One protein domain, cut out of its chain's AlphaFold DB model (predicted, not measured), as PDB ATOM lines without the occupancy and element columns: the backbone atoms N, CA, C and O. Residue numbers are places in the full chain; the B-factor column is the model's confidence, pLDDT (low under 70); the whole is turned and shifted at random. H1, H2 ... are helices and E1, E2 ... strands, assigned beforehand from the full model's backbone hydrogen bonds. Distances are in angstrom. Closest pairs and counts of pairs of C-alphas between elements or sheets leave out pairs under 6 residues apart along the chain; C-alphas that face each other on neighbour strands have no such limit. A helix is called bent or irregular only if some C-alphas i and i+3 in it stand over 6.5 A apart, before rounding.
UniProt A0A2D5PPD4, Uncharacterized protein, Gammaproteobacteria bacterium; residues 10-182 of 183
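This is residues 10 to 182 of the 183 residues of an uncharacterized protein of Gammaproteobacteria bacterium (UniProt A0A2D5PPD4). Five helices make an up-and-down bundle, each running against the one before it, with H2 touching the other four. A thin hairpin of strands E1 and E2 leads into H5, and its tip, residues 152 to 157, sticks out from the bundle. The 173 printed residues hold, in order, H1, H2, H3, H4, E1, E2 and H5; the two-strand sheet is antiparallel and the class is mostly helix. The whole is compact, with a radius of gyration of the C-alphas of 17.3 A and spans of 53 by 42 by 34 A.

H1, residues 10 to 38, touches the hub H2, residues 43 to 66, opposite ways at a shallow tilt of 8 degrees; their closest C-alphas, Ser 14 and Val 65, are 5.4 A apart. H3, residues 79 to 104, touches H2 at Thr 93 and Ser 59, the closest C-alphas, 3.9 A. H4, residues 109 to 136, touches H2 with residues 112 to 119 alone, at a steep tilt of 41 degrees; the closest C-alphas are Leu 119 and Ala 55, 6.9 A. E1, residues 149 to 153, and E2, residues 156 to 160, form a hairpin, with N 151 and O 158 within hydrogen-bond range at 2.9 A. H5, residues 162 to 180, touches H2, closest at the C-alphas of Ala 177 and Gly 47, 4.6 A, and is apart from H3. Every O i to N i+4 pair is within hydrogen-bond range in H3 and H5, but 24 of 25 in H1, 17 of 20 in H2 and 20 of 24 in H4.

H1 begins at C-alpha 10 (36.098, -35.101, -28.767) and is 40.9 A long; H2 is 34.2 A, H3 38.0 A, H4 39.4 A and H5 26.9 A, ending at C-alpha 180 (44.621, -12.402, 0.056). H4 is irregular, with C-alphas 131 and 134 7.6 A apart, and has a kink of 40 degrees near residue 130.

The C-alphas farthest apart, Asn 40 and Thr 78, are 53.8 A apart. The printed part has no cut; the links H2 to H3 and H4 to E1 are long, and no printed residue is under 70 in pLDDT.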
ATOM      1  N   ALA A  10      36.584 -36.260 -29.508       88.25
ATOM      2  CA  ALA A  10      36.098 -35.101 -28.767       88.25
ATOM      3  C   ALA A  10      36.310 -35.272 -27.257       88.25
ATOM      4  O   ALA A  10      36.841 -34.368 -26.616       88.25
ATOM      5  N   PHE A  11      35.998 -36.448 -26.707       89.94
ATOM      6  CA  PHE A  11      36.230 -36.722 -25.292       89.94
ATOM      7  C   PHE A  11      37.729 -36.746 -24.948       89.94
ATOM      8  O   PHE A  11      38.169 -36.130 -23.982       89.94
ATOM      9  N   ILE A  12      38.569 -37.353 -25.790       91.06
ATOM     10  CA  ILE A  12      40.030 -37.312 -25.598       91.06
ATOM     11  C   ILE A  12      40.549 -35.867 -25.622       91.06
ATOM     12  O   ILE A  12      41.424 -35.503 -24.833       91.06
ATOM     13  N   PHE A  13      40.029 -35.036 -26.528       93.06
ATOM     14  CA  PHE A  13      40.371 -33.620 -26.584       93.06
ATOM     15  C   PHE A  13      39.965 -32.889 -25.300       93.06
ATOM     16  O   PHE A  13      40.796 -32.166 -24.747       93.06
ATOM     17  N   SER A  14      38.754 -33.106 -24.780       93.38
ATOM     18  CA  SER A  14      38.314 -32.440 -23.549       93.38
ATOM     19  C   SER A  14      39.143 -32.857 -22.334       93.38
ATOM     20  O   SER A  14      39.505 -32.005 -21.525       93.38
ATOM     21  N   LEU A  15      39.574 -34.119 -22.250       91.50
ATOM     22  CA  LEU A  15      40.498 -34.570 -21.204       91.50
ATOM     23  C   LEU A  15      41.871 -33.889 -21.289       91.50
ATOM     24  O   LEU A  15      42.441 -33.537 -20.252       91.50
ATOM     25  N   LYS A  16      42.395 -33.676 -22.502       93.69
ATOM     26  CA  LYS A  16      43.641 -32.920 -22.718       93.69
ATOM     27  C   LYS A  16      43.472 -31.446 -22.362       93.69
ATOM     28  O   LYS A  16      44.355 -30.879 -21.722       93.69
ATOM     29  N   ALA A  17      42.347 -30.838 -22.734       94.81
ATOM     30  CA  ALA A  17      42.023 -29.458 -22.384       94.81
ATOM     31  C   ALA A  17      41.923 -29.278 -20.861       94.81
ATOM     32  O   ALA A  17      42.533 -28.362 -20.313       94.81
ATOM     33  N   LEU A  18      41.255 -30.205 -20.166       93.94
ATOM     34  CA  LEU A  18      41.171 -30.231 -18.706       93.94
ATOM     35  C   LEU A  18      42.557 -30.351 -18.057       93.94
ATOM     36  O   LEU A  18      42.842 -29.676 -17.069       93.94
ATOM     37  N   GLU A  19      43.438 -31.198 -18.591       93.00
ATOM     38  CA  GLU A  19      44.803 -31.333 -18.077       93.00
ATOM     39  C   GLU A  19      45.642 -30.067 -18.307       93.00
ATOM     40  O   GLU A  19      46.349 -29.627 -17.398       93.00
ATOM     41  N   ALA A  20      45.539 -29.457 -19.489       95.31
ATOM     42  CA  ALA A  20      46.206 -28.197 -19.798       95.31
ATOM     43  C   ALA A  20      45.729 -27.072 -18.869       95.31
ATOM     44  O   ALA A  20      46.555 -26.384 -18.268       95.31
ATOM     45  N   TYR A  21      44.412 -26.952 -18.675       95.88
ATOM     46  CA  TYR A  21      43.814 -26.023 -17.719       95.88
ATOM     47  C   TYR A  21      44.376 -26.237 -16.307       95.88
ATOM     48  O   TYR A  21      44.855 -25.290 -15.694       95.88
ATOM     49  N   ARG A  22      44.423 -27.479 -15.807       93.00
ATOM     50  CA  ARG A  22      44.970 -27.782 -14.470       93.00
ATOM     51  C   ARG A  22      46.434 -27.366 -14.316       93.00
ATOM     52  O   ARG A  22      46.796 -26.803 -13.288       93.00
ATOM     53  N   LYS A  23      47.279 -27.619 -15.320       93.56
ATOM     54  CA  LYS A  23      48.686 -27.177 -15.299       93.56
ATOM     55  C   LYS A  23      48.780 -25.654 -15.282       93.56
ATOM     56  O   LYS A  23      49.559 -25.097 -14.517       93.56
ATOM     57  N   PHE A  24      47.949 -24.988 -16.076       94.88
ATOM     58  CA  PHE A  24      47.902 -23.534 -16.120       94.88
ATOM     59  C   PHE A  24      47.435 -22.923 -14.792       94.88
ATOM     60  O   PHE A  24      48.029 -21.958 -14.324       94.88
ATOM     61  N   MET A  25      46.465 -23.543 -14.118       95.00
ATOM     62  CA  MET A  25      46.025 -23.144 -12.776       95.00
ATOM     63  C   MET A  25      47.158 -23.162 -11.748       95.00
ATOM     64  O   MET A  25      47.264 -22.248 -10.935       95.00
ATOM     65  N   VAL A  26      48.033 -24.173 -11.795       94.88
ATOM     66  CA  VAL A  26      49.217 -24.236 -10.922       94.88
ATOM     67  C   VAL A  26      50.164 -23.073 -11.211       94.88
ATOM     68  O   VAL A  26      50.634 -22.425 -10.280       94.88
ATOM     69  N   VAL A  27      50.407 -22.769 -12.488       96.50
ATOM     70  CA  VAL A  27      51.241 -21.627 -12.893       96.50
ATOM     71  C   VAL A  27      50.651 -20.313 -12.381       96.50
ATOM     72  O   VAL A  27      51.380 -19.507 -11.814       96.50
ATOM     73  N   VAL A  28      49.338 -20.116 -12.511       96.12
ATOM     74  CA  VAL A  28      48.636 -18.924 -12.009       96.12
ATOM     75  C   VAL A  28      48.725 -18.820 -10.482       96.12
ATOM     76  O   VAL A  28      48.970 -17.736  -9.955       96.12
ATOM     77  N   ALA A  29      48.580 -19.932  -9.759       96.38
ATOM     78  CA  ALA A  29      48.728 -19.950  -8.306       96.38
ATOM     79  C   ALA A  29      50.154 -19.556  -7.879       96.38
ATOM     80  O   ALA A  29      50.322 -18.669  -7.043       96.38
ATOM     81  N   LEU A  30      51.183 -20.136  -8.503       97.00
ATOM     82  CA  LEU A  30      52.582 -19.780  -8.240       97.00
ATOM     83  C   LEU A  30      52.888 -18.325  -8.613       97.00
ATOM     84  O   LEU A  30      53.554 -17.623  -7.855       97.00
ATOM     85  N   TRP A  31      52.359 -17.858  -9.746       97.38
ATOM     86  CA  TRP A  31      52.463 -16.460 -10.154       97.38
ATOM     87  C   TRP A  31      51.857 -15.533  -9.104       97.38
ATOM     88  O   TRP A  31      52.485 -14.541  -8.759       97.38
ATOM     89  N   SER A  32      50.685 -15.857  -8.554       97.06
ATOM     90  CA  SER A  32      50.040 -15.004  -7.551       97.06
ATOM     91  C   SER A  32      50.852 -14.900  -6.255       97.06
ATOM     92  O   SER A  32      50.942 -13.815  -5.691       97.06
ATOM     93  N   LEU A  33      51.498 -15.993  -5.823       95.69
ATOM     94  CA  LEU A  33      52.380 -15.987  -4.653       95.69
ATOM     95  C   LEU A  33      53.570 -15.061  -4.884       95.69
ATOM     96  O   LEU A  33      53.907 -14.264  -4.020       95.69
ATOM     97  N   TRP A  34      54.181 -15.135  -6.065       96.88
ATOM     98  CA  TRP A  34      55.254 -14.224  -6.451       96.88
ATOM     99  C   TRP A  34      54.755 -12.771  -6.564       96.88
ATOM    100  O   TRP A  34      55.378 -11.855  -6.034       96.88
ATOM    101  N   ALA A  35      53.599 -12.551  -7.192       95.88
ATOM    102  CA  ALA A  35      53.034 -11.226  -7.428       95.88
ATOM    103  C   ALA A  35      52.807 -10.439  -6.131       95.88
ATOM    104  O   ALA A  35      53.079  -9.244  -6.111       95.88
ATOM    105  N   ILE A  36      52.384 -11.102  -5.050       94.75
ATOM    106  CA  ILE A  36      52.149 -10.469  -3.741       94.75
ATOM    107  C   ILE A  36      53.412  -9.808  -3.169       94.75
ATOM    108  O   ILE A  36      53.307  -8.783  -2.504       94.75
ATOM    109  N   PHE A  37      54.599 -10.365  -3.419       93.62
ATOM    110  CA  PHE A  37      55.852  -9.834  -2.866       93.62
ATOM    111  C   PHE A  37      56.595  -8.902  -3.819       93.62
ATOM    112  O   PHE A  37      57.376  -8.065  -3.371       93.62
ATOM    113  N   PHE A  38      56.409  -9.080  -5.128       95.81
ATOM    114  CA  PHE A  38      57.289  -8.482  -6.135       95.81
ATOM    115  C   PHE A  38      56.578  -7.553  -7.121       95.81
ATOM    116  O   PHE A  38      57.254  -6.878  -7.896       95.81
ATOM    117  N   LEU A  39      55.243  -7.492  -7.110       93.56
ATOM    118  CA  LEU A  39      54.472  -6.575  -7.945       93.56
ATOM    119  C   LEU A  39      53.680  -5.577  -7.096       93.56
ATOM    120  O   LEU A  39      53.095  -5.929  -6.080       93.56
ATOM    121  N   ASN A  40      53.566  -4.343  -7.588       93.38
ATOM    122  CA  ASN A  40      52.692  -3.315  -7.013       93.38
ATOM    123  C   ASN A  40      51.251  -3.462  -7.541       93.38
ATOM    124  O   ASN A  40      50.708  -2.538  -8.145       93.38
ATOM    125  N   LEU A  41      50.661  -4.651  -7.393       95.00
ATOM    126  CA  LEU A  41      49.266  -4.920  -7.756       95.00
ATOM    127  C   LEU A  41      48.382  -4.919  -6.511       95.00
ATOM    128  O   LEU A  41      48.788  -5.388  -5.452       95.00
ATOM    129  N   GLU A  42      47.140  -4.461  -6.655       95.31
ATOM    130  CA  GLU A  42      46.152  -4.588  -5.586       95.31
ATOM    131  C   GLU A  42      45.853  -6.066  -5.300       95.31
ATOM    132  O   GLU A  42      45.554  -6.845  -6.211       95.31
ATOM    133  N   TYR A  43      45.841  -6.449  -4.024       96.19
ATOM    134  CA  TYR A  43      45.468  -7.803  -3.606       96.19
ATOM    135  C   TYR A  43      44.066  -8.193  -4.078       96.19
ATOM    136  O   TYR A  43      43.847  -9.325  -4.510       96.19
ATOM    137  N   MET A  44      43.143  -7.227  -4.107       96.69
ATOM    138  CA  MET A  44      41.816  -7.382  -4.702       96.69
ATOM    139  C   MET A  44      41.894  -7.820  -6.171       96.69
ATOM    140  O   MET A  44      41.184  -8.733  -6.586       96.69
ATOM    141  N   PHE A  45      42.772  -7.205  -6.964       97.25
ATOM    142  CA  PHE A  45      42.952  -7.550  -8.372       97.25
ATOM    143  C   PHE A  45      43.522  -8.965  -8.545       97.25
ATOM    144  O   PHE A  45      42.992  -9.746  -9.341       97.25
ATOM    145  N   ILE A  46      44.537  -9.334  -7.756       97.62
ATOM    146  CA  ILE A  46      45.103 -10.695  -7.755       97.62
ATOM    147  C   ILE A  46      44.019 -11.718  -7.380       97.62
ATOM    148  O   ILE A  46      43.822 -12.702  -8.096       97.62
ATOM    149  N   GLY A  47      43.258 -11.461  -6.314       97.69
ATOM    150  CA  GLY A  47      42.149 -12.314  -5.886       97.69
ATOM    151  C   GLY A  47      41.093 -12.496  -6.975       97.69
ATOM    152  O   GLY A  47      40.703 -13.625  -7.269       97.69
ATOM    153  N   LYS A  48      40.686 -11.419  -7.660       98.25
ATOM    154  CA  LYS A  48      39.742 -11.484  -8.792       98.25
ATOM    155  C   LYS A  48      40.238 -12.364  -9.935       98.25
ATOM    156  O   LYS A  48      39.437 -13.107 -10.508       98.25
ATOM    157  N   ILE A  49      41.532 -12.326 -10.255       98.25
ATOM    158  CA  ILE A  49      42.127 -13.229 -11.250       98.25
ATOM    159  C   ILE A  49      41.958 -14.681 -10.795       98.25
ATOM    160  O   ILE A  49      41.412 -15.495 -11.539       98.25
ATOM    161  N   LEU A  50      42.342 -14.997  -9.559       98.38
ATOM    162  CA  LEU A  50      42.225 -16.350  -9.009       98.38
ATOM    163  C   LEU A  50      40.770 -16.848  -8.986       98.38
ATOM    164  O   LEU A  50      40.496 -17.960  -9.441       98.38
ATOM    165  N   PHE A  51      39.820 -16.020  -8.540       98.56
ATOM    166  CA  PHE A  51      38.392 -16.350  -8.572       98.56
ATOM    167  C   PHE A  51      37.881 -16.576  -9.994       98.56
ATOM    168  O   PHE A  51      37.089 -17.487 -10.211       98.56
ATOM    169  N   SER A  52      38.356 -15.801 -10.971       98.44
ATOM    170  CA  SER A  52      37.979 -15.977 -12.381       98.44
ATOM    171  C   SER A  52      38.434 -17.328 -12.918       98.44
ATOM    172  O   SER A  52      37.701 -18.006 -13.633       98.44
ATOM    173  N   PHE A  53      39.629 -17.747 -12.522       98.00
ATOM    174  CA  PHE A  53      40.193 -19.039 -12.874       98.00
ATOM    175  C   PHE A  53      39.437 -20.211 -12.237       98.00
ATOM    176  O   PHE A  53      39.185 -21.210 -12.917       98.00
ATOM    177  N   VAL A  54      39.017 -20.082 -10.973       98.06
ATOM    178  CA  VAL A  54      38.125 -21.051 -10.313       98.06
ATOM    179  C   VAL A  54      36.756 -21.084 -10.997       98.06
ATOM    180  O   VAL A  54      36.277 -22.164 -11.340       98.06
ATOM    181  N   ALA A  55      36.155 -19.919 -11.257       98.19
ATOM    182  CA  ALA A  55      34.869 -19.796 -11.936       98.19
ATOM    183  C   ALA A  55      34.901 -20.464 -13.311       98.19
ATOM    184  O   ALA A  55      34.017 -21.256 -13.613       98.19
ATOM    185  N   PHE A  56      35.948 -20.211 -14.101       97.38
ATOM    186  CA  PHE A  56      36.143 -20.815 -15.416       97.38
ATOM    187  C   PHE A  56      36.263 -22.342 -15.350       97.38
ATOM    188  O   PHE A  56      35.683 -23.051 -16.172       97.38
ATOM    189  N   GLY A  57      37.005 -22.855 -14.365       95.81
ATOM    190  CA  GLY A  57      37.138 -24.291 -14.137       95.81
ATOM    191  C   GLY A  57      35.823 -24.952 -13.778       95.81
ATOM    192  O   GLY A  57      35.531 -26.025 -14.291       95.81
ATOM    193  N   LEU A  58      35.027 -24.307 -12.927       93.31
ATOM    194  CA  LEU A  58      33.706 -24.796 -12.561       93.31
ATOM    195  C   LEU A  58      32.731 -24.705 -13.741       93.31
ATOM    196  O   LEU A  58      32.030 -25.669 -13.999       93.31
ATOM    197  N   SER A  59      32.700 -23.618 -14.511       93.62
ATOM    198  CA  SER A  59      31.716 -23.456 -15.589       93.62
ATOM    199  C   SER A  59      32.045 -24.227 -16.864       93.62
ATOM    200  O   SER A  59      31.213 -24.980 -17.365       93.62
ATOM    201  N   PHE A  60      33.238 -24.037 -17.426       94.62
ATOM    202  CA  PHE A  60      33.526 -24.468 -18.798       94.62
ATOM    203  C   PHE A  60      34.122 -25.870 -18.881       94.62
ATOM    204  O   PHE A  60      33.902 -26.559 -19.878       94.62
ATOM    205  N   MET A  61      34.865 -26.323 -17.865       95.38
ATOM    206  CA  MET A  61      35.451 -27.667 -17.917       95.38
ATOM    207  C   MET A  61      34.391 -28.775 -17.881       95.38
ATOM    208  O   MET A  61      34.484 -29.661 -18.729       95.38
ATOM    209  N   PRO A  62      33.363 -28.735 -17.011       94.56
ATOM    210  CA  PRO A  62      32.284 -29.722 -17.034       94.56
ATOM    211  C   PRO A  62      31.501 -29.695 -18.344       94.56
ATOM    212  O   PRO A  62      31.179 -30.744 -18.883       94.56
ATOM    213  N   LEU A  63      31.286 -28.517 -18.943       94.19
ATOM    214  CA  LEU A  63      30.660 -28.432 -20.266       94.19
ATOM    215  C   LEU A  63      31.449 -29.228 -21.318       94.19
ATOM    216  O   LEU A  63      30.865 -29.984 -22.088       94.19
ATOM    217  N   LEU A  64      32.778 -29.101 -21.334       94.06
ATOM    218  CA  LEU A  64      33.635 -29.825 -22.278       94.06
ATOM    219  C   LEU A  64      33.762 -31.323 -21.957       94.06
ATOM    220  O   LEU A  64      33.851 -32.149 -22.868       94.06
ATOM    221  N   VAL A  65      33.836 -31.678 -20.673       93.12
ATOM    222  CA  VAL A  65      34.118 -33.046 -20.212       93.12
ATOM    223  C   VAL A  65      32.857 -33.905 -20.124       93.12
ATOM    224  O   VAL A  65      32.956 -35.112 -20.340       93.12
ATOM    225  N   ASP A  66      31.686 -33.304 -19.914       94.12
ATOM    226  CA  ASP A  66      30.454 -34.040 -19.614       94.12
ATOM    227  C   ASP A  66      29.462 -34.052 -20.792       94.12
ATOM    228  O   ASP A  66      28.560 -34.888 -20.836       94.12
ATOM    229  N   PHE A  67      29.605 -33.179 -21.799       94.31
ATOM    230  CA  PHE A  67      28.713 -33.173 -22.974       94.31
ATOM    231  C   PHE A  67      29.186 -34.156 -24.053       94.31
ATOM    232  O   PHE A  67      29.569 -33.770 -25.158       94.31
ATOM    233  N   ASN A  68      29.187 -35.449 -23.728       91.31
ATOM    234  CA  ASN A  68      29.576 -36.522 -24.649       91.31
ATOM    235  C   ASN A  68      28.995 -37.894 -24.247       91.31
ATOM    236  O   ASN A  68      28.196 -38.004 -23.311       91.31
ATOM    237  N   GLU A  69      29.420 -38.944 -24.959       88.88
ATOM    238  CA  GLU A  69      28.926 -40.321 -24.846       88.88
ATOM    239  C   GLU A  69      29.251 -41.034 -23.527       88.88
ATOM    240  O   GLU A  69      28.653 -42.068 -23.237       88.88
ATOM    241  N   SER A  70      30.178 -40.510 -22.724       88.69
ATOM    242  CA  SER A  70      30.457 -41.031 -21.378       88.69
ATOM    243  C   SER A  70      29.525 -40.454 -20.307       88.69
ATOM    244  O   SER A  70      29.421 -41.025 -19.224       88.69
ATOM    245  N   HIS A  71      28.806 -39.367 -20.615       92.38
ATOM    246  CA  HIS A  71      28.043 -38.574 -19.648       92.38
ATOM    247  C   HIS A  71      26.671 -38.147 -20.213       92.38
ATOM    248  O   HIS A  71      25.723 -38.934 -20.174       92.38
ATOM    249  N   ALA A  72      26.532 -36.937 -20.771       94.56
ATOM    250  CA  ALA A  72      25.243 -36.370 -21.198       94.56
ATOM    251  C   ALA A  72      24.476 -37.240 -22.206       94.56
ATOM    252  O   ALA A  72      23.245 -37.239 -22.213       94.56
ATOM    253  N   THR A  73      25.182 -38.013 -23.032       93.00
ATOM    254  CA  THR A  73      24.578 -38.951 -23.988       93.00
ATOM    255  C   THR A  73      24.887 -40.415 -23.670       93.00
ATOM    256  O   THR A  73      24.701 -41.274 -24.530       93.00
ATOM    257  N   ASN A  74      25.289 -40.729 -22.431       91.88
ATOM    258  CA  ASN A  74      25.630 -42.088 -22.010       91.88
ATOM    259  C   ASN A  74      24.428 -43.049 -22.138       91.88
ATOM    260  O   ASN A  74      23.403 -42.836 -21.484       91.88
ATOM    261  N   PRO A  75      24.530 -44.122 -22.948       90.12
ATOM    262  CA  PRO A  75      23.430 -45.062 -23.152       90.12
ATOM    263  C   PRO A  75      23.156 -45.961 -21.937       90.12
ATOM    264  O   PRO A  75      22.081 -46.549 -21.856       90.12
ATOM    265  N   LEU A  76      24.101 -46.075 -20.997       90.19
ATOM    266  CA  LEU A  76      23.955 -46.871 -19.774       90.19
ATOM    267  C   LEU A  76      23.198 -46.118 -18.674       90.19
ATOM    268  O   LEU A  76      22.696 -46.734 -17.736       90.19
ATOM    269  N   TRP A  77      23.117 -44.788 -18.768       92.12
ATOM    270  CA  TRP A  77      22.415 -43.965 -17.792       92.12
ATOM    271  C   TRP A  77      20.935 -43.860 -18.136       92.12
ATOM    272  O   TRP A  77      20.543 -43.613 -19.284       92.12
ATOM    273  N   THR A  78      20.085 -43.951 -17.113       95.00
ATOM    274  CA  THR A  78      18.664 -43.638 -17.275       95.00
ATOM    275  C   THR A  78      18.502 -42.197 -17.770       95.00
ATOM    276  O   THR A  78      19.335 -41.324 -17.513       95.00
ATOM    277  N   GLY A  79      17.423 -41.926 -18.513       96.56
ATOM    278  CA  GLY A  79      17.170 -40.582 -19.057       96.56
ATOM    279  C   GLY A  79      17.177 -39.489 -17.981       96.56
ATOM    280  O   GLY A  79      17.687 -38.399 -18.211       96.56
ATOM    281  N   HIS A  80      16.701 -39.815 -16.778       96.44
ATOM    282  CA  HIS A  80      16.648 -38.885 -15.654       96.44
ATOM    283  C   HIS A  80      18.037 -38.502 -15.111       96.44
ATOM    284  O   HIS A  80      18.276 -37.329 -14.833       96.44
ATOM    285  N   ALA A  81      18.985 -39.444 -15.033       94.12
ATOM    286  CA  ALA A  81      20.357 -39.142 -14.613       94.12
ATOM    287  C   ALA A  81      21.057 -38.187 -15.598       94.12
ATOM    288  O   ALA A  81      21.695 -37.218 -15.186       94.12
ATOM    289  N   ARG A  82      20.865 -38.402 -16.908       96.00
ATOM    290  CA  ARG A  82      21.372 -37.500 -17.957       96.00
ATOM    291  C   ARG A  82      20.746 -36.109 -17.875       96.00
ATOM    292  O   ARG A  82      21.459 -35.119 -18.001       96.00
ATOM    293  N   PHE A  83      19.438 -36.028 -17.619       97.38
ATOM    294  CA  PHE A  83      18.751 -34.753 -17.395       97.38
ATOM    295  C   PHE A  83      19.357 -33.980 -16.215       97.38
ATOM    296  O   PHE A  83      19.710 -32.814 -16.379       97.38
ATOM    297  N   HIS A  84      19.540 -34.630 -15.060       96.62
ATOM    298  CA  HIS A  84      20.142 -33.991 -13.886       96.62
ATOM    299  C   HIS A  84      21.574 -33.517 -14.139       96.62
ATOM    300  O   HIS A  84      21.921 -32.415 -13.720       96.62
ATOM    301  N   LEU A  85      22.382 -34.291 -14.867       95.44
ATOM    302  CA  LEU A  85      23.721 -33.867 -15.272       95.44
ATOM    303  C   LEU A  85      23.670 -32.601 -16.141       95.44
ATOM    304  O   LEU A  85      24.341 -31.619 -15.832       95.44
ATOM    305  N   VAL A  86      22.883 -32.605 -17.221       97.81
ATOM    306  CA  VAL A  86      22.788 -31.452 -18.135       97.81
ATOM    307  C   VAL A  86      22.271 -30.218 -17.395       97.81
ATOM    308  O   VAL A  86      22.809 -29.123 -17.571       97.81
ATOM    309  N   TRP A  87      21.278 -30.388 -16.521       98.31
ATOM    310  CA  TRP A  87      20.782 -29.314 -15.664       98.31
ATOM    311  C   TRP A  87      21.875 -28.772 -14.728       98.31
ATOM    312  O   TRP A  87      22.079 -27.560 -14.662       98.31
ATOM    313  N   GLN A  88      22.638 -29.644 -14.070       96.56
ATOM    314  CA  GLN A  88      23.740 -29.244 -13.196       96.56
ATOM    315  C   GLN A  88      24.825 -28.473 -13.961       96.56
ATOM    316  O   GLN A  88      25.212 -27.382 -13.544       96.56
ATOM    317  N   VAL A  89      25.302 -29.006 -15.088       97.19
ATOM    318  CA  VAL A  89      26.385 -28.400 -15.881       97.19
ATOM    319  C   VAL A  89      25.963 -27.047 -16.456       97.19
ATOM    320  O   VAL A  89      26.748 -26.096 -16.447       97.19
ATOM    321  N   THR A  90      24.715 -26.909 -16.908       97.81
ATOM    322  CA  THR A  90      24.200 -25.621 -17.402       97.81
ATOM    323  C   THR A  90      24.042 -24.593 -16.281       97.81
ATOM    324  O   THR A  90      24.459 -23.448 -16.457       97.81
ATOM    325  N   ALA A  91      23.536 -24.986 -15.108       97.38
ATOM    326  CA  ALA A  91      23.456 -24.104 -13.939       97.38
ATOM    327  C   ALA A  91      24.848 -23.643 -13.468       97.38
ATOM    328  O   ALA A  91      25.051 -22.467 -13.150       97.38
ATOM    329  N   LEU A  92      25.827 -24.547 -13.487       96.44
ATOM    330  CA  LEU A  92      27.216 -24.251 -13.152       96.44
ATOM    331  C   LEU A  92      27.852 -23.298 -14.177       96.44
ATOM    332  O   LEU A  92      28.516 -22.331 -13.800       96.44
ATOM    333  N   THR A  93      27.565 -23.510 -15.466       97.44
ATOM    334  CA  THR A  93      28.003 -22.628 -16.558       97.44
ATOM    335  C   THR A  93      27.489 -21.205 -16.358       97.44
ATOM    336  O   THR A  93      28.275 -20.256 -16.356       97.44
ATOM    337  N   MET A  94      26.182 -21.056 -16.124       98.25
ATOM    338  CA  MET A  94      25.559 -19.751 -15.886       98.25
ATOM    339  C   MET A  94      26.093 -19.086 -14.618       98.25
ATOM    340  O   MET A  94      26.366 -17.886 -14.631       98.25
ATOM    341  N   THR A  95      26.323 -19.854 -13.548       98.06
ATOM    342  CA  THR A  95      26.918 -19.308 -12.319       98.06
ATOM    343  C   THR A  95      28.314 -18.743 -12.574       98.06
ATOM    344  O   THR A  95      28.596 -17.620 -12.162       98.06
ATOM    345  N   GLY A  96      29.181 -19.472 -13.284       97.88
ATOM    346  CA  GLY A  96      30.525 -18.981 -13.596       97.88
ATOM    347  C   GLY A  96      30.509 -17.731 -14.477       97.88
ATOM    348  O   GLY A  96      31.274 -16.805 -14.222       97.88
ATOM    349  N   LEU A  97      29.603 -17.648 -15.459       98.06
ATOM    350  CA  LEU A  97      29.415 -16.433 -16.264       98.06
ATOM    351  C   LEU A  97      28.996 -15.236 -15.401       98.06
ATOM    352  O   LEU A  97      29.582 -14.162 -15.528       98.06
ATOM    353  N   ILE A  98      28.034 -15.425 -14.492       98.69
ATOM    354  CA  ILE A  98      27.609 -14.387 -13.541       98.69
ATOM    355  C   ILE A  98      28.790 -13.943 -12.678       98.69
ATOM    356  O   ILE A  98      29.017 -12.743 -12.549       98.69
ATOM    357  N   VAL A  99      29.580 -14.877 -12.143       98.69
ATOM    358  CA  VAL A  99      30.786 -14.553 -11.367       98.69
ATOM    359  C   VAL A  99      31.739 -13.675 -12.182       98.69
ATOM    360  O   VAL A  99      32.124 -12.608 -11.714       98.69
ATOM    361  N   ILE A 100      32.072 -14.044 -13.422       98.56
ATOM    362  CA  ILE A 100      32.961 -13.228 -14.268       98.56
ATOM    363  C   ILE A 100      32.391 -11.817 -14.498       98.56
ATOM    364  O   ILE A 100      33.128 -10.835 -14.384       98.56
ATOM    365  N   LEU A 101      31.086 -11.693 -14.763       98.56
ATOM    366  CA  LEU A 101      30.426 -10.393 -14.931       98.56
ATOM    367  C   LEU A 101      30.485  -9.544 -13.654       98.56
ATOM    368  O   LEU A 101      30.797  -8.356 -13.719       98.56
ATOM    369  N   LEU A 102      30.229 -10.137 -12.489       98.75
ATOM    370  CA  LEU A 102      30.271  -9.444 -11.200       98.75
ATOM    371  C   LEU A 102      31.687  -8.991 -10.820       98.75
ATOM    372  O   LEU A 102      31.853  -7.910 -10.252       98.75
ATOM    373  N   LEU A 103      32.714  -9.779 -11.144       98.44
ATOM    374  CA  LEU A 103      34.102  -9.432 -10.826       98.44
ATOM    375  C   LEU A 103      34.637  -8.285 -11.697       98.44
ATOM    376  O   LEU A 103      35.364  -7.426 -11.176       98.44
ATOM    377  N   TRP A 104      34.282  -8.269 -12.989       98.50
ATOM    378  CA  TRP A 104      34.936  -7.423 -13.996       98.50
ATOM    379  C   TRP A 104      34.043  -6.378 -14.665       98.50
ATOM    380  O   TRP A 104      34.527  -5.290 -14.959       98.50
ATOM    381  N   VAL A 105      32.765  -6.676 -14.909       98.44
ATOM    382  CA  VAL A 105      31.842  -5.762 -15.614       98.44
ATOM    383  C   VAL A 105      31.089  -4.869 -14.633       98.44
ATOM    384  O   VAL A 105      30.922  -3.679 -14.882       98.44
ATOM    385  N   PHE A 106      30.695  -5.418 -13.483       98.06
ATOM    386  CA  PHE A 106      30.016  -4.684 -12.413       98.06
ATOM    387  C   PHE A 106      30.844  -4.689 -11.119       98.06
ATOM    388  O   PHE A 106      30.362  -5.166 -10.087       98.06
ATOM    389  N   PRO A 107      32.101  -4.208 -11.133       96.50
ATOM    390  CA  PRO A 107      32.996  -4.368  -9.999       96.50
ATOM    391  C   PRO A 107      32.515  -3.556  -8.790       96.50
ATOM    392  O   PRO A 107      32.417  -2.334  -8.826       96.50
ATOM    393  N   SER A 108      32.267  -4.247  -7.682       97.50
ATOM    394  CA  SER A 108      32.091  -3.655  -6.353       97.50
ATOM    395  C   SER A 108      32.556  -4.647  -5.287       97.50
ATOM    396  O   SER A 108      32.697  -5.845  -5.566       97.50
ATOM    397  N   LEU A 109      32.796  -4.174  -4.060       96.00
ATOM    398  CA  LEU A 109      33.113  -5.066  -2.940       96.00
ATOM    399  C   LEU A 109      31.978  -6.078  -2.720       96.00
ATOM    400  O   LEU A 109      32.230  -7.279  -2.655       96.00
ATOM    401  N   SER A 110      30.726  -5.609  -2.717       97.94
ATOM    402  CA  SER A 110      29.541  -6.461  -2.572       97.94
ATOM    403  C   SER A 110      29.454  -7.527  -3.666       97.94
ATOM    404  O   SER A 110      29.248  -8.697  -3.360       97.94
ATOM    405  N   ASN A 111      29.684  -7.164  -4.931       98.44
ATOM    406  CA  ASN A 111      29.650  -8.115  -6.048       98.44
ATOM    407  C   ASN A 111      30.814  -9.115  -6.007       98.44
ATOM    408  O   ASN A 111      30.655 -10.267  -6.416       98.44
ATOM    409  N   THR A 112      31.961  -8.714  -5.454       98.12
ATOM    410  CA  THR A 112      33.080  -9.631  -5.195       98.12
ATOM    411  C   THR A 112      32.714 -10.636  -4.102       98.12
ATOM    412  O   THR A 112      32.904 -11.834  -4.295       98.12
ATOM    413  N   ILE A 113      32.100 -10.191  -3.002       98.00
ATOM    414  CA  ILE A 113      31.622 -11.077  -1.929       98.00
ATOM    415  C   ILE A 113      30.544 -12.037  -2.451       98.00
ATOM    416  O   ILE A 113      30.631 -13.236  -2.201       98.00
ATOM    417  N   ILE A 114      29.574 -11.548  -3.231       98.56
ATOM    418  CA  ILE A 114      28.556 -12.395  -3.877       98.56
ATOM    419  C   ILE A 114      29.225 -13.456  -4.758       98.56
ATOM    420  O   ILE A 114      28.860 -14.627  -4.690       98.56
ATOM    421  N   SER A 115      30.234 -13.073  -5.541       98.62
ATOM    422  CA  SER A 115      30.981 -14.010  -6.385       98.62
ATOM    423  C   SER A 115      31.664 -15.104  -5.565       98.62
ATOM    424  O   SER A 115      31.562 -16.280  -5.907       98.62
ATOM    425  N   ILE A 116      32.307 -14.738  -4.454       98.38
ATOM    426  CA  ILE A 116      32.942 -15.685  -3.530       98.38
ATOM    427  C   ILE A 116      31.903 -16.654  -2.959       98.38
ATOM    428  O   ILE A 116      32.113 -17.865  -2.992       98.38
ATOM    429  N   VAL A 117      30.761 -16.142  -2.492       98.56
ATOM    430  CA  VAL A 117      29.665 -16.965  -1.960       98.56
ATOM    431  C   VAL A 117      29.146 -17.939  -3.017       98.56
ATOM    432  O   VAL A 117      29.005 -19.124  -2.725       98.56
ATOM    433  N   LEU A 118      28.921 -17.484  -4.253       98.56
ATOM    434  CA  LEU A 118      28.480 -18.346  -5.355       98.56
ATOM    435  C   LEU A 118      29.479 -19.474  -5.641       98.56
ATOM    436  O   LEU A 118      29.060 -20.617  -5.823       98.56
ATOM    437  N   LEU A 119      30.786 -19.188  -5.643       98.50
ATOM    438  CA  LEU A 119      31.816 -20.217  -5.814       98.50
ATOM    439  C   LEU A 119      31.793 -21.229  -4.659       98.50
ATOM    440  O   LEU A 119      31.767 -22.434  -4.906       98.50
ATOM    441  N   TYR A 120      31.738 -20.763  -3.409       98.50
ATOM    442  CA  TYR A 120      31.694 -21.658  -2.249       98.50
ATOM    443  C   TYR A 120      30.426 -22.500  -2.174       98.50
ATOM    444  O   TYR A 120      30.523 -23.646  -1.749       98.50
ATOM    445  N   ILE A 121      29.268 -21.993  -2.604       98.12
ATOM    446  CA  ILE A 121      28.034 -22.792  -2.660       98.12
ATOM    447  C   ILE A 121      28.274 -24.058  -3.488       98.12
ATOM    448  O   ILE A 121      28.020 -25.158  -3.006       98.12
ATOM    449  N   TRP A 122      28.842 -23.931  -4.689       97.62
ATOM    450  CA  TRP A 122      29.120 -25.086  -5.545       97.62
ATOM    451  C   TRP A 122      30.159 -26.036  -4.947       97.62
ATOM    452  O   TRP A 122      29.966 -27.254  -4.972       97.62
ATOM    453  N   LEU A 123      31.236 -25.494  -4.372       97.75
ATOM    454  CA  LEU A 123      32.283 -26.297  -3.736       97.75
ATOM    455  C   LEU A 123      31.739 -27.080  -2.527       97.75
ATOM    456  O   LEU A 123      31.957 -28.285  -2.418       97.75
ATOM    457  N   LEU A 124      30.982 -26.422  -1.646       98.06
ATOM    458  CA  LEU A 124      30.390 -27.036  -0.456       98.06
ATOM    459  C   LEU A 124      29.307 -28.054  -0.822       98.06
ATOM    460  O   LEU A 124      29.298 -29.149  -0.262       98.06
ATOM    461  N   CYS A 125      28.436 -27.747  -1.787       97.12
ATOM    462  CA  CYS A 125      27.428 -28.691  -2.275       97.12
ATOM    463  C   CYS A 125      28.065 -29.962  -2.850       97.12
ATOM    464  O   CYS A 125      27.557 -31.055  -2.590       97.12
ATOM    465  N   PHE A 126      29.193 -29.852  -3.563       96.19
ATOM    466  CA  PHE A 126      29.939 -31.030  -4.006       96.19
ATOM    467  C   PHE A 126      30.421 -31.872  -2.822       96.19
ATOM    468  O   PHE A 126      30.218 -33.083  -2.827       96.19
ATOM    469  N   PHE A 127      31.027 -31.264  -1.795       97.62
ATOM    470  CA  PHE A 127      31.493 -32.018  -0.626       97.62
ATOM    471  C   PHE A 127      30.346 -32.672   0.141       97.62
ATOM    472  O   PHE A 127      30.485 -33.817   0.564       97.62
ATOM    473  N   ILE A 128      29.208 -31.988   0.279       97.62
ATOM    474  CA  ILE A 128      28.004 -32.561   0.891       97.62
ATOM    475  C   ILE A 128      27.547 -33.787   0.095       97.62
ATOM    476  O   ILE A 128      27.355 -34.845   0.687       97.62
ATOM    477  N   ALA A 129      27.429 -33.678  -1.232       96.12
ATOM    478  CA  ALA A 129      27.054 -34.805  -2.086       96.12
ATOM    479  C   ALA A 129      28.065 -35.957  -1.973       96.12
ATOM    480  O   ALA A 129      27.691 -37.097  -1.713       96.12
ATOM    481  N   TRP A 130      29.359 -35.652  -2.078       95.81
ATOM    482  CA  TRP A 130      30.438 -36.633  -1.990       95.81
ATOM    483  C   TRP A 130      30.441 -37.384  -0.647       95.81
ATOM    484  O   TRP A 130      30.514 -38.612  -0.630       95.81
ATOM    485  N   LEU A 131      30.284 -36.682   0.479       96.38
ATOM    486  CA  LEU A 131      30.192 -37.299   1.809       96.38
ATOM    487  C   LEU A 131      28.896 -38.101   1.998       96.38
ATOM    488  O   LEU A 131      28.896 -39.116   2.691       96.38
ATOM    489  N   ALA A 132      27.800 -37.669   1.373       97.25
ATOM    490  CA  ALA A 132      26.498 -38.320   1.463       97.25
ATOM    491  C   ALA A 132      26.328 -39.512   0.502       97.25
ATOM    492  O   ALA A 132      25.316 -40.207   0.600       97.25
ATOM    493  N   MET A 133      27.288 -39.797  -0.391       95.75
ATOM    494  CA  MET A 133      27.203 -40.891  -1.376       95.75
ATOM    495  C   MET A 133      26.717 -42.236  -0.807       95.75
ATOM    496  O   MET A 133      25.866 -42.852  -1.455       95.75
ATOM    497  N   PRO A 134      27.166 -42.703   0.381       96.19
ATOM    498  CA  PRO A 134      26.693 -43.970   0.943       96.19
ATOM    499  C   PRO A 134      25.177 -44.026   1.190       96.19
ATOM    500  O   PRO A 134      24.609 -45.112   1.198       96.19
ATOM    501  N   ILE A 135      24.518 -42.875   1.367       97.38
ATOM    502  CA  ILE A 135      23.083 -42.773   1.675       97.38
ATOM    503  C   ILE A 135      22.226 -43.073   0.439       97.38
ATOM    504  O   ILE A 135      21.149 -43.650   0.557       97.38
ATOM    505  N   TYR A 136      22.700 -42.697  -0.750       93.38
ATOM    506  CA  TYR A 136      21.940 -42.804  -2.000       93.38
ATOM    507  C   TYR A 136      22.605 -43.714  -3.044       93.38
ATOM    508  O   TYR A 136      22.205 -43.722  -4.206       93.38
ATOM    509  N   GLY A 137      23.629 -44.480  -2.646       92.56
ATOM    510  CA  GLY A 137      24.368 -45.375  -3.543       92.56
ATOM    511  C   GLY A 137      25.213 -44.641  -4.591       92.56
ATOM    512  O   GLY A 137      25.448 -45.174  -5.676       92.56
ATOM    513  N   GLY A 138      25.646 -43.415  -4.286       91.00
ATOM    514  CA  GLY A 138      26.449 -42.581  -5.176       91.00
ATOM    515  C   GLY A 138      27.839 -43.153  -5.458       91.00
ATOM    516  O   GLY A 138      28.398 -43.913  -4.665       91.00
ATOM    517  N   LYS A 139      28.417 -42.753  -6.594       89.50
ATOM    518  CA  LYS A 139      29.802 -43.058  -6.973       89.50
ATOM    519  C   LYS A 139      30.477 -41.797  -7.520       89.50
ATOM    520  O   LYS A 139      29.814 -41.032  -8.216       89.50
ATOM    521  N   PRO A 140      31.779 -41.590  -7.253       83.25
ATOM    522  CA  PRO A 140      32.495 -40.400  -7.717       83.25
ATOM    523  C   PRO A 140      32.744 -40.402  -9.234       83.25
ATOM    524  O   PRO A 140      32.948 -39.345  -9.832       83.25
ATOM    525  N   ASN A 141      32.714 -41.587  -9.849       82.88
ATOM    526  CA  ASN A 141      32.951 -41.798 -11.266       82.88
ATOM    527  C   ASN A 141      32.270 -43.089 -11.747       82.88
ATOM    528  O   ASN A 141      32.018 -43.999 -10.948       82.88
ATOM    529  N   ASP A 142      32.000 -43.175 -13.047       82.38
ATOM    530  CA  ASP A 142      31.407 -44.354 -13.683       82.38
ATOM    531  C   ASP A 142      32.457 -45.192 -14.434       82.38
ATOM    532  O   ASP A 142      33.546 -44.718 -14.759       82.38
ATOM    533  N   VAL A 143      32.130 -46.447 -14.752       77.56
ATOM    534  CA  VAL A 143      33.025 -47.420 -15.406       77.56
ATOM    535  C   VAL A 143      33.553 -46.962 -16.767       77.56
ATOM    536  O   VAL A 143      34.628 -47.398 -17.178       77.56
ATOM    537  N   ASN A 144      32.810 -46.082 -17.441       79.50
ATOM    538  CA  ASN A 144      33.172 -45.471 -18.724       79.50
ATOM    539  C   ASN A 144      33.388 -43.954 -18.604       79.50
ATOM    540  O   ASN A 144      33.433 -43.264 -19.621       79.50
ATOM    541  N   GLY A 145      33.461 -43.440 -17.374       79.12
ATOM    542  CA  GLY A 145      33.659 -42.029 -17.078       79.12
ATOM    543  C   GLY A 145      35.119 -41.602 -17.208       79.12
ATOM    544  O   GLY A 145      35.941 -42.245 -17.865       79.12
ATOM    545  N   VAL A 146      35.460 -40.481 -16.579       82.56
ATOM    546  CA  VAL A 146      36.807 -39.908 -16.668       82.56
ATOM    547  C   VAL A 146      37.804 -40.808 -15.927       82.56
ATOM    548  O   VAL A 146      37.658 -40.971 -14.722       82.56
ATOM    549  N   PRO A 147      38.862 -41.345 -16.559       83.19
ATOM    550  CA  PRO A 147      39.791 -42.235 -15.866       83.19
ATOM    551  C   PRO A 147      40.443 -41.570 -14.640       83.19
ATOM    552  O   PRO A 147      40.786 -40.383 -14.711       83.19
ATOM    553  N   PRO A 148      40.651 -42.305 -13.534       84.94
ATOM    554  CA  PRO A 148      41.313 -41.774 -12.348       84.94
ATOM    555  C   PRO A 148      42.796 -41.486 -12.614       84.94
ATOM    556  O   PRO A 148      43.405 -42.016 -13.549       84.94
ATOM    557  N   VAL A 149      43.405 -40.651 -11.769       81.81
ATOM    558  CA  VAL A 149      44.854 -40.411 -11.805       81.81
ATOM    559  C   VAL A 149      45.538 -41.396 -10.870       81.81
ATOM    560  O   VAL A 149      45.285 -41.401  -9.668       81.81
ATOM    561  N   ASN A 150      46.448 -42.192 -11.422       83.12
ATOM    562  CA  ASN A 150      47.294 -43.084 -10.641       83.12
ATOM    563  C   ASN A 150      48.573 -42.352 -10.232       83.12
ATOM    564  O   ASN A 150      49.360 -41.952 -11.090       83.12
ATOM    565  N   MET A 151      48.792 -42.193  -8.929       77.31
ATOM    566  CA  MET A 151      50.024 -41.631  -8.376       77.31
ATOM    567  C   MET A 151      50.757 -42.691  -7.556       77.31
ATOM    568  O   MET A 151      50.141 -43.437  -6.797       77.31
ATOM    569  N   SER A 152      52.079 -42.763  -7.691       78.12
ATOM    570  CA  SER A 152      52.921 -43.601  -6.836       78.12
ATOM    571  C   SER A 152      53.711 -42.714  -5.886       78.12
ATOM    572  O   SER A 152      54.548 -41.931  -6.334       78.12
ATOM    573  N   PHE A 153      53.463 -42.848  -4.588       74.25
ATOM    574  CA  PHE A 153      54.182 -42.114  -3.551       74.25
ATOM    575  C   PHE A 153      54.720 -43.094  -2.510       74.25
ATOM    576  O   PHE A 153      53.985 -43.957  -2.035       74.25
ATOM    577  N   PHE A 154      56.022 -43.009  -2.210       77.56
ATOM    578  CA  PHE A 154      56.739 -43.944  -1.327       77.56
ATOM    579  C   PHE A 154      56.454 -45.433  -1.619       77.56
ATOM    580  O   PHE A 154      56.210 -46.228  -0.717       77.56
ATOM    581  N   GLY A 155      56.431 -45.818  -2.900       82.00
ATOM    582  CA  GLY A 155      56.168 -47.202  -3.324       82.00
ATOM    583  C   GLY A 155      54.703 -47.650  -3.220       82.00
ATOM    584  O   GLY A 155      54.361 -48.721  -3.721       82.00
ATOM    585  N   LYS A 156      53.814 -46.832  -2.648       82.12
ATOM    586  CA  LYS A 156      52.377 -47.103  -2.573       82.12
ATOM    587  C   LYS A 156      51.648 -46.430  -3.734       82.12
ATOM    588  O   LYS A 156      51.883 -45.262  -4.045       82.12
ATOM    589  N   LYS A 157      50.776 -47.190  -4.400       82.44
ATOM    590  CA  LYS A 157      49.919 -46.689  -5.481       82.44
ATOM    591  C   LYS A 157      48.633 -46.128  -4.887       82.44
ATOM    592  O   LYS A 157      47.990 -46.790  -4.075       82.44
ATOM    593  N   TYR A 158      48.280 -44.926  -5.312       82.12
ATOM    594  CA  TYR A 158      47.056 -44.234  -4.954       82.12
ATOM    595  C   TYR A 158      46.273 -43.941  -6.227       82.12
ATOM    596  O   TYR A 158      46.818 -43.390  -7.185       82.12
ATOM    597  N   GLU A 159      44.999 -44.309  -6.218       85.12
ATOM    598  CA  GLU A 159      44.042 -43.942  -7.251       85.12
ATOM    599  C   GLU A 159      43.278 -42.711  -6.763       85.12
ATOM    600  O   GLU A 159      42.645 -42.743  -5.706       85.12
ATOM    601  N   ILE A 160      43.396 -41.602  -7.490       85.19
ATOM    602  CA  ILE A 160      42.765 -40.334  -7.129       85.19
ATOM    603  C   ILE A 160      41.692 -40.012  -8.159       85.19
ATOM    604  O   ILE A 160      41.971 -39.856  -9.353       85.19
ATOM    605  N   ASP A 161      40.462 -39.868  -7.672       90.50
ATOM    606  CA  ASP A 161      39.339 -39.411  -8.475       90.50
ATOM    607  C   ASP A 161      39.567 -37.978  -8.986       90.50
ATOM    608  O   ASP A 161      39.972 -37.073  -8.245       90.50
ATOM    609  N   ARG A 162      39.309 -37.758 -10.279       88.25
ATOM    610  CA  ARG A 162      39.607 -36.475 -10.926       88.25
ATOM    611  C   ARG A 162      38.625 -35.374 -10.552       88.25
ATOM    612  O   ARG A 162      39.054 -34.216 -10.588       88.25
ATOM    613  N   ASN A 163      37.380 -35.698 -10.210       89.88
ATOM    614  CA  ASN A 163      36.396 -34.716  -9.763       89.88
ATOM    615  C   ASN A 163      36.780 -34.215  -8.374       89.88
ATOM    616  O   ASN A 163      36.961 -33.011  -8.184       89.88
ATOM    617  N   LEU A 164      37.047 -35.138  -7.448       92.25
ATOM    618  CA  LEU A 164      37.511 -34.812  -6.103       92.25
ATOM    619  C   LEU A 164      38.806 -33.991  -6.137       92.25
ATOM    620  O   LEU A 164      38.885 -32.946  -5.496       92.25
ATOM    621  N   GLN A 165      39.797 -34.400  -6.938       91.81
ATOM    622  CA  GLN A 165      41.036 -33.633  -7.103       91.81
ATOM    623  C   GLN A 165      40.768 -32.199  -7.586       91.81
ATOM    624  O   GLN A 165      41.372 -31.250  -7.081       91.81
ATOM    625  N   GLY A 166      39.885 -32.040  -8.578       92.50
ATOM    626  CA  GLY A 166      39.531 -30.739  -9.140       92.50
ATOM    627  C   GLY A 166      38.875 -29.829  -8.105       92.50
ATOM    628  O   GLY A 166      39.320 -28.697  -7.925       92.50
ATOM    629  N   ILE A 167      37.881 -30.342  -7.378       95.31
ATOM    630  CA  ILE A 167      37.139 -29.572  -6.376       95.31
ATOM    631  C   ILE A 167      38.007 -29.227  -5.165       95.31
ATOM    632  O   ILE A 167      37.966 -28.089  -4.698       95.31
ATOM    633  N   VAL A 168      38.858 -30.142  -4.697       95.69
ATOM    634  CA  VAL A 168      39.831 -29.842  -3.632       95.69
ATOM    635  C   VAL A 168      40.784 -28.728  -4.069       95.69
ATOM    636  O   VAL A 168      40.977 -27.764  -3.334       95.69
ATOM    637  N   SER A 169      41.324 -28.807  -5.290       94.69
ATOM    638  CA  SER A 169      42.236 -27.782  -5.822       94.69
ATOM    639  C   SER A 169      41.548 -26.420  -5.966       94.69
ATOM    640  O   SER A 169      42.109 -25.397  -5.579       94.69
ATOM    641  N   ALA A 170      40.315 -26.408  -6.484       97.00
ATOM    642  CA  ALA A 170      39.496 -25.206  -6.607       97.00
ATOM    643  C   ALA A 170      39.174 -24.589  -5.239       97.00
ATOM    644  O   ALA A 170      39.246 -23.373  -5.092       97.00
ATOM    645  N   THR A 171      38.892 -25.419  -4.233       98.00
ATOM    646  CA  THR A 171      38.627 -24.974  -2.858       98.00
ATOM    647  C   THR A 171      39.855 -24.321  -2.248       98.00
ATOM    648  O   THR A 171      39.756 -23.195  -1.774       98.00
ATOM    649  N   ILE A 172      41.023 -24.966  -2.334       97.56
ATOM    650  CA  ILE A 172      42.285 -24.403  -1.832       97.56
ATOM    651  C   ILE A 172      42.558 -23.046  -2.482       97.56
ATOM    652  O   ILE A 172      42.846 -22.077  -1.780       97.56
ATOM    653  N   LEU A 173      42.434 -22.956  -3.810       97.31
ATOM    654  CA  LEU A 173      42.707 -21.711  -4.521       97.31
ATOM    655  C   LEU A 173      41.686 -20.618  -4.193       97.31
ATOM    656  O   LEU A 173      42.071 -19.466  -4.017       97.31
ATOM    657  N   CYS A 174      40.404 -20.972  -4.076       97.56
ATOM    658  CA  CYS A 174      39.350 -20.039  -3.691       97.56
ATOM    659  C   CYS A 174      39.571 -19.520  -2.263       97.56
ATOM    660  O   CYS A 174      39.457 -18.321  -2.033       97.56
ATOM    661  N   THR A 175      39.959 -20.380  -1.317       97.88
ATOM    662  CA  THR A 175      40.286 -19.985   0.062       97.88
ATOM    663  C   THR A 175      41.513 -19.102   0.136       97.88
ATOM    664  O   THR A 175      41.466 -18.058   0.781       97.88
ATOM    665  N   TYR A 176      42.581 -19.459  -0.568       97.50
ATOM    666  CA  TYR A 176      43.763 -18.615  -0.670       97.50
ATOM    667  C   TYR A 176      43.429 -17.236  -1.266       97.50
ATOM    668  O   TYR A 176      43.780 -16.221  -0.673       97.50
ATOM    669  N   ALA A 177      42.673 -17.182  -2.367       97.62
ATOM    670  CA  ALA A 177      42.225 -15.927  -2.966       97.62
ATOM    671  C   ALA A 177      41.358 -15.097  -2.007       97.62
ATOM    672  O   ALA A 177      41.535 -13.885  -1.927       97.62
ATOM    673  N   SER A 178      40.462 -15.735  -1.244       97.31
ATOM    674  CA  SER A 178      39.690 -15.061  -0.196       97.31
ATOM    675  C   SER A 178      40.597 -14.472   0.880       97.31
ATOM    676  O   SER A 178      40.387 -13.334   1.259       97.31
ATOM    677  N   ILE A 179      41.618 -15.193   1.344       96.19
ATOM    678  CA  ILE A 179      42.543 -14.686   2.368       96.19
ATOM    679  C   ILE A 179      43.296 -13.450   1.862       96.19
ATOM    680  O   ILE A 179      43.338 -12.446   2.562       96.19
ATOM    681  N   ILE A 180      43.836 -13.501   0.641       94.69
ATOM    682  CA  ILE A 180      44.621 -12.402   0.056       94.69
ATOM    683  C   ILE A 180      43.838 -11.091   0.020       94.69
ATOM    684  O   ILE A 180      44.396 -10.051   0.337       94.69
ATOM    685  N   ILE A 181      42.554 -11.114  -0.355       94.00
ATOM    686  CA  ILE A 181      41.771  -9.876  -0.496       94.00
ATOM    687  C   ILE A 181      41.411  -9.203   0.841       94.00
ATOM    688  O   ILE A 181      40.847  -8.109   0.816       94.00
ATOM    689  N   TYR A 182      41.679  -9.857   1.978       85.38
ATOM    690  CA  TYR A 182      41.434  -9.337   3.330       85.38
ATOM    691  C   TYR A 182      42.718  -8.987   4.099       85.38
ATOM    692  O   TYR A 182      42.618  -8.521   5.236       85.38
TER     693      TYR A 182